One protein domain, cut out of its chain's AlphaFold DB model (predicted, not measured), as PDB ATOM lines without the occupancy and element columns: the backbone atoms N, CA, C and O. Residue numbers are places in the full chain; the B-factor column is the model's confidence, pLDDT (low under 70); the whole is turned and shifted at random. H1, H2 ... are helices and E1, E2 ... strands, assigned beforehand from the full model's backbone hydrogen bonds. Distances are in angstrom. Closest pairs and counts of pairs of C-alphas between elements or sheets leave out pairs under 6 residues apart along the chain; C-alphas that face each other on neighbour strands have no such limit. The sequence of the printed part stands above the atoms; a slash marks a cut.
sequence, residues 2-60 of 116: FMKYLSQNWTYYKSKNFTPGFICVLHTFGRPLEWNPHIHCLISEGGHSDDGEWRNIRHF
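This is residues 2 to 60 of the 116 residues of an uncharacterized protein of Catonella morbi ATCC 51271 (UniProt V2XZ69). A long, twisted hairpin of two strands, E1 and E2, makes the length of a rod-shaped domain; at the end away from the hairpin's turn, E2 bends and the short strand E3 folds back beside its last part. A short helix, H1, lies near that same end and only grazes the sheet. The printed part has 59 residues with one named helix and three named strands, in the order H1, E1, E2, E3 along the chain, and the class is mixed, helices and strands. The sheet has the order E1, E2, E3 and is antiparallel throughout. The whole is only just loose, close to extended, with a radius of gyration of the C-alphas of 15.2 A and spans of 46 by 19 by 17 A.

H1, residues 2 to 9, is on the sheet but only grazes it, with its residues 3 to 7. In H1 every O i to N i+4 pair is within hydrogen-bond range. The closest C-alphas of H1 and E1, residues 18 to 29, are those of Ser 7 and Thr 19, 7.8 A apart. E1 and E2, residues 35 to 49, form a hairpin and are antiparallel, with 168 degrees between their directions. N 25 and O 40 are within hydrogen-bond range at 2.8 A, and N 44 and O 21 at 2.9 A; the C-alphas of Phe 18 and Ser 49 face each other at 4.0 A. E2 bends by 57 degrees at residue 45. E2 and E3, residues 54 to 56, form a second hairpin, antiparallel at 122 degrees, with N 55 and O 47 within hydrogen-bond range at 2.8 A. E1, E2 and E3 form a meander, each strand the antiparallel neighbour of the one before. E1 and E3 are the edge strands. The sheet is twisted, its C-alphas lying up to 4.4 A off the best plane.

H1 begins at C-alpha 2, (-9.541, 55.669, 92.211), and is 11.2 A long from first to last C-alpha. E1 is 34.0 A long and ends at C-alpha 29, (0.215, 54.629, 113.080). E2, the longest strand with 15 residues, is 39.7 A long. E3 is 6.6 A long and ends at C-alpha 56, (-29.014, 60.057, 97.624).

The two C-alphas farthest apart are those of Ser 15 and Pro 32, at 47.1 A. The printed part has no cut. The links E1 to E2 and E2 to E3 are tight, and the link H1 to E1, with 8 residues, is short. The mean pLDDT of the printed part is 77.1, and residues 2 to 17 are under 70; the mean for H1 is 45.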
ATOM      1  N   PHE A   2      -8.640  56.623  91.528       42.16
ATOM      2  CA  PHE A   2      -9.541  55.669  92.211       42.16
ATOM      3  C   PHE A   2     -11.046  56.025  92.156       42.16
ATOM      4  O   PHE A   2     -11.860  55.221  91.710       42.16
ATOM      5  N   MET A   3     -11.422  57.258  92.514       49.19
ATOM      6  CA  MET A   3     -12.838  57.670  92.552       49.19
ATOM      7  C   MET A   3     -13.465  57.887  91.163       49.19
ATOM      8  O   MET A   3     -14.660  57.679  90.995       49.19
ATOM      9  N   LYS A   4     -12.663  58.225  90.141       43.72
ATOM     10  CA  LYS A   4     -13.138  58.355  88.748       43.72
ATOM     11  C   LYS A   4     -13.488  56.985  88.146       43.72
ATOM     12  O   LYS A   4     -14.384  56.885  87.321       43.72
ATOM     13  N   TYR A   5     -12.805  55.927  88.592       43.75
ATOM     14  CA  TYR A   5     -13.117  54.543  88.226       43.75
ATOM     15  C   TYR A   5     -14.369  54.023  88.950       43.75
ATOM     16  O   TYR A   5     -15.158  53.279  88.372       43.75
ATOM     17  N   LEU A   6     -14.591  54.452  90.199       48.06
ATOM     18  CA  LEU A   6     -15.822  54.148  90.935       48.06
ATOM     19  C   LEU A   6     -17.036  54.879  90.346       48.06
ATOM     20  O   LEU A   6     -18.077  54.251  90.179       48.06
ATOM     21  N   SER A   7     -16.901  56.148  89.943       47.41
ATOM     22  CA  SER A   7     -18.009  56.892  89.323       47.41
ATOM     23  C   SER A   7     -18.449  56.299  87.979       47.41
ATOM     24  O   SER A   7     -19.625  56.360  87.646       47.41
ATOM     25  N   GLN A   8     -17.533  55.686  87.218       44.44
ATOM     26  CA  GLN A   8     -17.838  55.066  85.919       44.44
ATOM     27  C   GLN A   8     -18.481  53.672  86.031       44.44
ATOM     28  O   GLN A   8     -19.154  53.241  85.101       44.44
ATOM     29  N   ASN A   9     -18.310  52.971  87.160       42.59
ATOM     30  CA  ASN A   9     -18.815  51.604  87.361       42.59
ATOM     31  C   ASN A   9     -20.068  51.519  88.253       42.59
ATOM     32  O   ASN A   9     -20.571  50.428  88.517       42.59
ATOM     33  N   TRP A  10     -20.601  52.653  88.712       48.38
ATOM     34  CA  TRP A  10     -21.850  52.727  89.474       48.38
ATOM     35  C   TRP A  10     -23.070  52.839  88.548       48.38
ATOM     36  O   TRP A  10     -23.837  53.800  88.565       48.38
ATOM     37  N   THR A  11     -23.291  51.807  87.735       39.62
ATOM     38  CA  THR A  11     -24.444  51.663  86.831       39.62
ATOM     39  C   THR A  11     -25.731  51.234  87.555       39.62
ATOM     40  O   THR A  11     -26.464  50.370  87.083       39.62
ATOM     41  N   TYR A  12     -26.053  51.863  88.692       44.97
ATOM     42  CA  TYR A  12     -27.436  51.885  89.201       44.97
ATOM     43  C   TYR A  12     -28.191  53.124  88.689       44.97
ATOM     44  O   TYR A  12     -29.376  53.054  88.378       44.97
ATOM     45  N   TYR A  13     -27.485  54.238  88.470       45.72
ATOM     46  CA  TYR A  13     -28.047  55.445  87.862       45.72
ATOM     47  C   TYR A  13     -27.754  55.462  86.364       45.72
ATOM     48  O   TYR A  13     -26.870  56.160  85.883       45.72
ATOM     49  N   LYS A  14     -28.518  54.673  85.606       44.47
ATOM     50  CA  LYS A  14     -28.412  54.558  84.141       44.47
ATOM     51  C   LYS A  14     -28.699  55.849  83.347       44.47
ATOM     52  O   LYS A  14     -28.734  55.772  82.124       44.47
ATOM     53  N   SER A  15     -28.928  57.007  83.976       50.66
ATOM     54  CA  SER A  15     -29.365  58.206  83.246       50.66
ATOM     55  C   SER A  15     -28.557  59.485  83.443       50.66
ATOM     56  O   SER A  15     -28.636  60.310  82.540       50.66
ATOM     57  N   LYS A  16     -27.789  59.687  84.530       60.41
ATOM     58  CA  LYS A  16     -27.018  60.933  84.747       60.41
ATOM     59  C   LYS A  16     -25.833  60.739  85.693       60.41
ATOM     60  O   LYS A  16     -25.939  59.972  86.652       60.41
ATOM     61  N   ASN A  17     -24.741  61.468  85.450       68.62
ATOM     62  CA  ASN A  17     -23.609  61.500  86.372       68.62
ATOM     63  C   ASN A  17     -23.986  62.287  87.634       68.62
ATOM     64  O   ASN A  17     -24.815  63.200  87.607       68.62
ATOM     65  N   PHE A  18     -23.370  61.920  88.752       77.75
ATOM     66  CA  PHE A  18     -23.384  62.717  89.969       77.75
ATOM     67  C   PHE A  18     -22.016  62.630  90.641       77.75
ATOM     68  O   PHE A  18     -21.295  61.640  90.489       77.75
ATOM     69  N   THR A  19     -21.658  63.678  91.374       82.94
ATOM     70  CA  THR A  19     -20.361  63.784  92.041       82.94
ATOM     71  C   THR A  19     -20.552  63.641  93.549       82.94
ATOM     72  O   THR A  19     -21.114  64.549  94.168       82.94
ATOM     73  N   PRO A  20     -20.118  62.526  94.167       85.31
ATOM     74  CA  PRO A  20     -20.093  62.416  95.619       85.31
ATOM     75  C   PRO A  20     -18.970  63.281  96.205       85.31
ATOM     76  O   PRO A  20     -17.897  63.422  95.612       85.31
ATOM     77  N   GLY A  21     -19.198  63.826  97.396       87.00
ATOM     78  CA  GLY A  21     -18.157  64.427  98.220       87.00
ATOM     79  C   GLY A  21     -17.354  63.353  98.950       87.00
ATOM     80  O   GLY A  21     -17.885  62.305  99.324       87.00
ATOM     81  N   PHE A  22     -16.066  63.609  99.170       89.69
ATOM     82  CA  PHE A  22     -15.235  62.747 100.002       89.69
ATOM     83  C   PHE A  22     -14.137  63.525 100.726       89.69
ATOM     84  O   PHE A  22     -13.621  64.520 100.219       89.69
ATOM     85  N   ILE A  23     -13.763  63.032 101.906       93.19
ATOM     86  CA  ILE A  23     -12.609  63.489 102.685       93.19
ATOM     87  C   ILE A  23     -11.756  62.261 102.976       93.19
ATOM     88  O   ILE A  23     -12.260  61.276 103.515       93.19
ATOM     89  N   CYS A  24     -10.472  62.318 102.626       93.06
ATOM     90  CA  CYS A  24      -9.525  61.234 102.864       93.06
ATOM     91  C   CYS A  24      -8.398  61.714 103.778       93.06
ATOM     92  O   CYS A  24      -7.778  62.739 103.498       93.06
ATOM     93  N   VAL A  25      -8.097  60.948 104.824       93.62
ATOM     94  CA  VAL A  25      -6.996  61.218 105.753       93.62
ATOM     95  C   VAL A  25      -6.095  59.993 105.816       93.62
ATOM     96  O   VAL A  25      -6.562  58.889 106.091       93.62
ATOM     97  N   LEU A  26      -4.803  60.184 105.545       92.75
ATOM     98  CA  LEU A  26      -3.788  59.151 105.724       92.75
ATOM     99  C   LEU A  26      -3.313  59.158 107.176       92.75
ATOM    100  O   LEU A  26      -2.854  60.179 107.682       92.75
ATOM    101  N   HIS A  27      -3.369  57.998 107.810       93.50
ATOM    102  CA  HIS A  27      -2.792  57.740 109.116       93.50
ATOM    103  C   HIS A  27      -1.633  56.766 108.962       93.50
ATOM    104  O   HIS A  27      -1.720  55.796 108.214       93.50
ATOM    105  N   THR A  28      -0.540  57.026 109.670       94.62
ATOM    106  CA  THR A  28       0.668  56.192 109.620       94.62
ATOM    107  C   THR A  28       0.678  55.124 110.714       94.62
ATOM    108  O   THR A  28       1.167  54.016 110.498       94.62
ATOM    109  N   PHE A  29       0.126  55.454 111.882       93.50
ATOM    110  CA  PHE A  29       0.215  54.629 113.080       93.50
ATOM    111  C   PHE A  29      -1.160  54.197 113.590       93.50
ATOM    112  O   PHE A  29      -2.152  54.912 113.427       93.50
ATOM    113  N   GLY A  30      -1.198  53.017 114.212       89.25
ATOM    114  CA  GLY A  30      -2.354  52.505 114.939       89.25
ATOM    115  C   GLY A  30      -2.559  53.206 116.284       89.25
ATOM    116  O   GLY A  30      -1.791  54.078 116.689       89.25
ATOM    117  N   ARG A  31      -3.618  52.814 116.999       85.75
ATOM    118  CA  ARG A  31      -3.924  53.350 118.337       85.75
ATOM    119  C   ARG A  31      -2.760  53.132 119.331       85.75
ATOM    120  O   ARG A  31      -2.447  54.082 120.043       85.75
ATOM    121  N   PRO A  32      -2.116  51.950 119.388       92.19
ATOM    122  CA  PRO A  32      -0.876  51.742 120.147       92.19
ATOM    123  C   PRO A  32       0.413  52.368 119.566       92.19
ATOM    124  O   PRO A  32       1.486  52.087 120.094       92.19
ATOM    125  N   LEU A  33       0.343  53.227 118.536       91.06
ATOM    126  CA  LEU A  33       1.490  53.826 117.820       91.06
ATOM    127  C   LEU A  33       2.367  52.843 117.020       91.06
ATOM    128  O   LEU A  33       3.468  53.177 116.584       91.06
ATOM    129  N   GLU A  34       1.879  51.636 116.768       92.94
ATOM    130  CA  GLU A  34       2.491  50.662 115.874       92.94
ATOM    131  C   GLU A  34       2.344  51.069 114.405       92.94
ATOM    132  O   GLU A  34       1.373  51.722 114.011       92.94
ATOM    133  N   TRP A  35       3.304  50.657 113.576       91.50
ATOM    134  CA  TRP A  35       3.248  50.874 112.133       91.50
ATOM    135  C   TRP A  35       2.014  50.189 111.533       91.50
ATOM    136  O   TRP A  35       1.942  48.961 111.463       91.50
ATOM    137  N   ASN A  36       1.047  50.993 111.095       89.19
ATOM    138  CA  ASN A  36      -0.199  50.526 110.500       89.19
ATOM    139  C   ASN A  36      -0.748  51.609 109.556       89.19
ATOM    140  O   ASN A  36      -1.710  52.296 109.909       89.19
ATOM    141  N   PRO A  37      -0.122  51.827 108.386       90.56
ATOM    142  CA  PRO A  37      -0.549  52.870 107.469       90.56
ATOM    143  C   PRO A  37      -1.935  52.551 106.890       90.56
ATOM    144  O   PRO A  37      -2.122  51.529 106.229       90.56
ATOM    145  N   HIS A  38      -2.910  53.430 107.120       90.75
ATOM    146  CA  HIS A  38      -4.290  53.270 106.656       90.75
ATOM    147  C   HIS A  38      -4.911  54.612 106.263       90.75
ATOM    148  O   HIS A  38      -4.485  55.673 106.706       90.75
ATOM    149  N   ILE A  39      -5.932  54.566 105.408       90.38
ATOM    150  CA  ILE A  39      -6.650  55.757 104.950       90.38
ATOM    151  C   ILE A  39      -8.066  55.712 105.516       90.38
ATOM    152  O   ILE A  39      -8.806  54.759 105.265       90.38
ATOM    153  N   HIS A  40      -8.453  56.753 106.247       91.12
ATOM    154  CA  HIS A  40      -9.843  57.016 106.589       91.12
ATOM    155  C   HIS A  40     -10.492  57.799 105.451       91.12
ATOM    156  O   HIS A  40     -10.032  58.886 105.111       91.12
ATOM    157  N   CYS A  41     -11.560  57.253 104.871       90.25
ATOM    158  CA  CYS A  41     -12.336  57.912 103.825       90.25
ATOM    159  C   CYS A  41     -13.763  58.137 104.321       90.25
ATOM    160  O   CYS A  41     -14.484  57.173 104.573       90.25
ATOM    161  N   LEU A  42     -14.179  59.396 104.413       90.50
ATOM    162  CA  LEU A  42     -15.584  59.770 104.530       90.50
ATOM    163  C   LEU A  42     -16.114  60.020 103.124       90.50
ATOM    164  O   LEU A  42     -15.477  60.727 102.348       90.50
ATOM    165  N   ILE A  43     -17.259  59.432 102.794       87.62
ATOM    166  CA  ILE A  43     -17.926  59.594 101.502       87.62
ATOM    167  C   ILE A  43     -19.353  60.036 101.804       87.62
ATOM    168  O   ILE A  43     -19.996  59.462 102.682       87.62
ATOM    169  N   SER A  44     -19.848  61.053 101.105       89.31
ATOM    170  CA  SER A  44     -21.242  61.461 101.256       89.31
ATOM    171  C   SER A  44     -22.180  60.370 100.739       89.31
ATOM    172  O   SER A  44     -21.947  59.785  99.680       89.31
ATOM    173  N   GLU A  45     -23.290  60.137 101.441       88.00
ATOM    174  CA  GLU A  45     -24.371  59.225 101.025       88.00
ATOM    175  C   GLU A  45     -25.229  59.826  99.899       88.00
ATOM    176  O   GLU A  45     -26.457  59.786  99.886       88.00
ATOM    177  N   GLY A  46     -24.566  60.434  98.929       87.19
ATOM    178  CA  GLY A  46     -25.176  61.139  97.828       87.19
ATOM    179  C   GLY A  46     -24.213  62.114  97.183       87.19
ATOM    180  O   GLY A  46     -23.035  62.182  97.538       87.19
ATOM    181  N   GLY A  47     -24.711  62.860  96.215       87.25
ATOM    182  CA  GLY A  47     -23.933  63.875  95.533       87.25
ATOM    183  C   GLY A  47     -24.793  64.726  94.623       87.25
ATOM    184  O   GLY A  47     -25.959  64.422  94.373       87.25
ATOM    185  N   HIS A  48     -24.195  65.798  94.130       85.75
ATOM    186  CA  HIS A  48     -24.852  66.706  93.205       85.75
ATOM    187  C   HIS A  48     -24.781  66.136  91.786       85.75
ATOM    188  O   HIS A  48     -23.710  65.687  91.362       85.75
ATOM    189  N   SER A  49     -25.899  66.112  91.066       83.56
ATOM    190  CA  SER A  49     -25.930  65.727  89.657       83.56
ATOM    191  C   SER A  49     -25.710  66.903  88.721       83.56
ATOM    192  O   SER A  49     -25.804  68.064  89.109       83.56
ATOM    193  N   ASP A  50     -25.428  66.577  87.461       82.62
ATOM    194  CA  ASP A  50     -25.155  67.554  86.400       82.62
ATOM    195  C   ASP A  50     -26.311  68.560  86.178       82.62
ATOM    196  O   ASP A  50     -26.107  69.610  85.577       82.62
ATOM    197  N   ASP A  51     -27.525  68.249  86.647       84.69
ATOM    198  CA  ASP A  51     -28.728  69.090  86.572       84.69
ATOM    199  C   ASP A  51     -28.992  69.939  87.825       84.69
ATOM    200  O   ASP A  51     -30.041  70.568  87.911       84.69
ATOM    201  N   GLY A  52     -28.062  69.990  88.781       84.50
ATOM    202  CA  GLY A  52     -28.211  70.835  89.966       84.50
ATOM    203  C   GLY A  52     -28.896  70.156  91.158       84.50
ATOM    204  O   GLY A  52     -29.088  70.777  92.202       84.50
ATOM    205  N   GLU A  53     -29.284  68.890  91.021       87.94
ATOM    206  CA  GLU A  53     -30.090  68.187  92.022       87.94
ATOM    207  C   GLU A  53     -29.242  67.297  92.938       87.94
ATOM    208  O   GLU A  53     -28.238  66.709  92.531       87.94
ATOM    209  N   TRP A  54     -29.652  67.152  94.201       87.88
ATOM    210  CA  TRP A  54     -29.027  66.190  95.112       87.88
ATOM    211  C   TRP A  54     -29.585  64.782  94.891       87.88
ATOM    212  O   TRP A  54     -30.797  64.561  94.895       87.88
ATOM    213  N   ARG A  55     -28.699  63.792  94.764       86.00
ATOM    214  CA  ARG A  55     -29.057  62.378  94.605       86.00
ATOM    215  C   ARG A  55     -28.508  61.563  95.757       86.00
ATOM    216  O   ARG A  55     -27.299  61.476  95.921       86.00
ATOM    217  N   ASN A  56     -29.396  60.926  96.512       85.56
ATOM    218  CA  ASN A  56     -29.014  60.057  97.624       85.56
ATOM    219  C   ASN A  56     -28.491  58.703  97.132       85.56
ATOM    220  O   ASN A  56     -29.148  58.036  96.334       85.56
ATOM    221  N   ILE A  57     -27.370  58.256  97.691       82.31
ATOM    222  CA  ILE A  57     -26.898  56.876  97.613       82.31
ATOM    223  C   ILE A  57     -27.378  56.158  98.869       82.31
ATOM    224  O   ILE A  57     -26.980  56.503  99.971       82.31
ATOM    225  N   ARG A  58     -28.186  55.110  98.703       79.69
ATOM    226  CA  ARG A  58     -28.670  54.307  99.841       79.69
ATOM    227  C   ARG A  58     -27.817  53.082 100.147       79.69
ATOM    228  O   ARG A  58     -27.991  52.461 101.187       79.69
ATOM    229  N   HIS A  59     -26.954  52.676  99.220       80.75
ATOM    230  CA  HIS A  59     -26.171  51.460  99.379       80.75
ATOM    231  C   HIS A  59     -24.814  51.577  98.701       80.75
ATOM    232  O   HIS A  59     -24.729  51.855  97.505       80.75
ATOM    233  N   PHE A  60     -23.763  51.282  99.462       81.19
ATOM    234  CA  PHE A  60     -22.413  51.111  98.951       81.19
ATOM    235  C   PHE A  60     -22.090  49.628  98.821       81.19
ATOM    236  O   PHE A  60     -22.141  48.875  99.794       81.19
TER     237      PHE A  60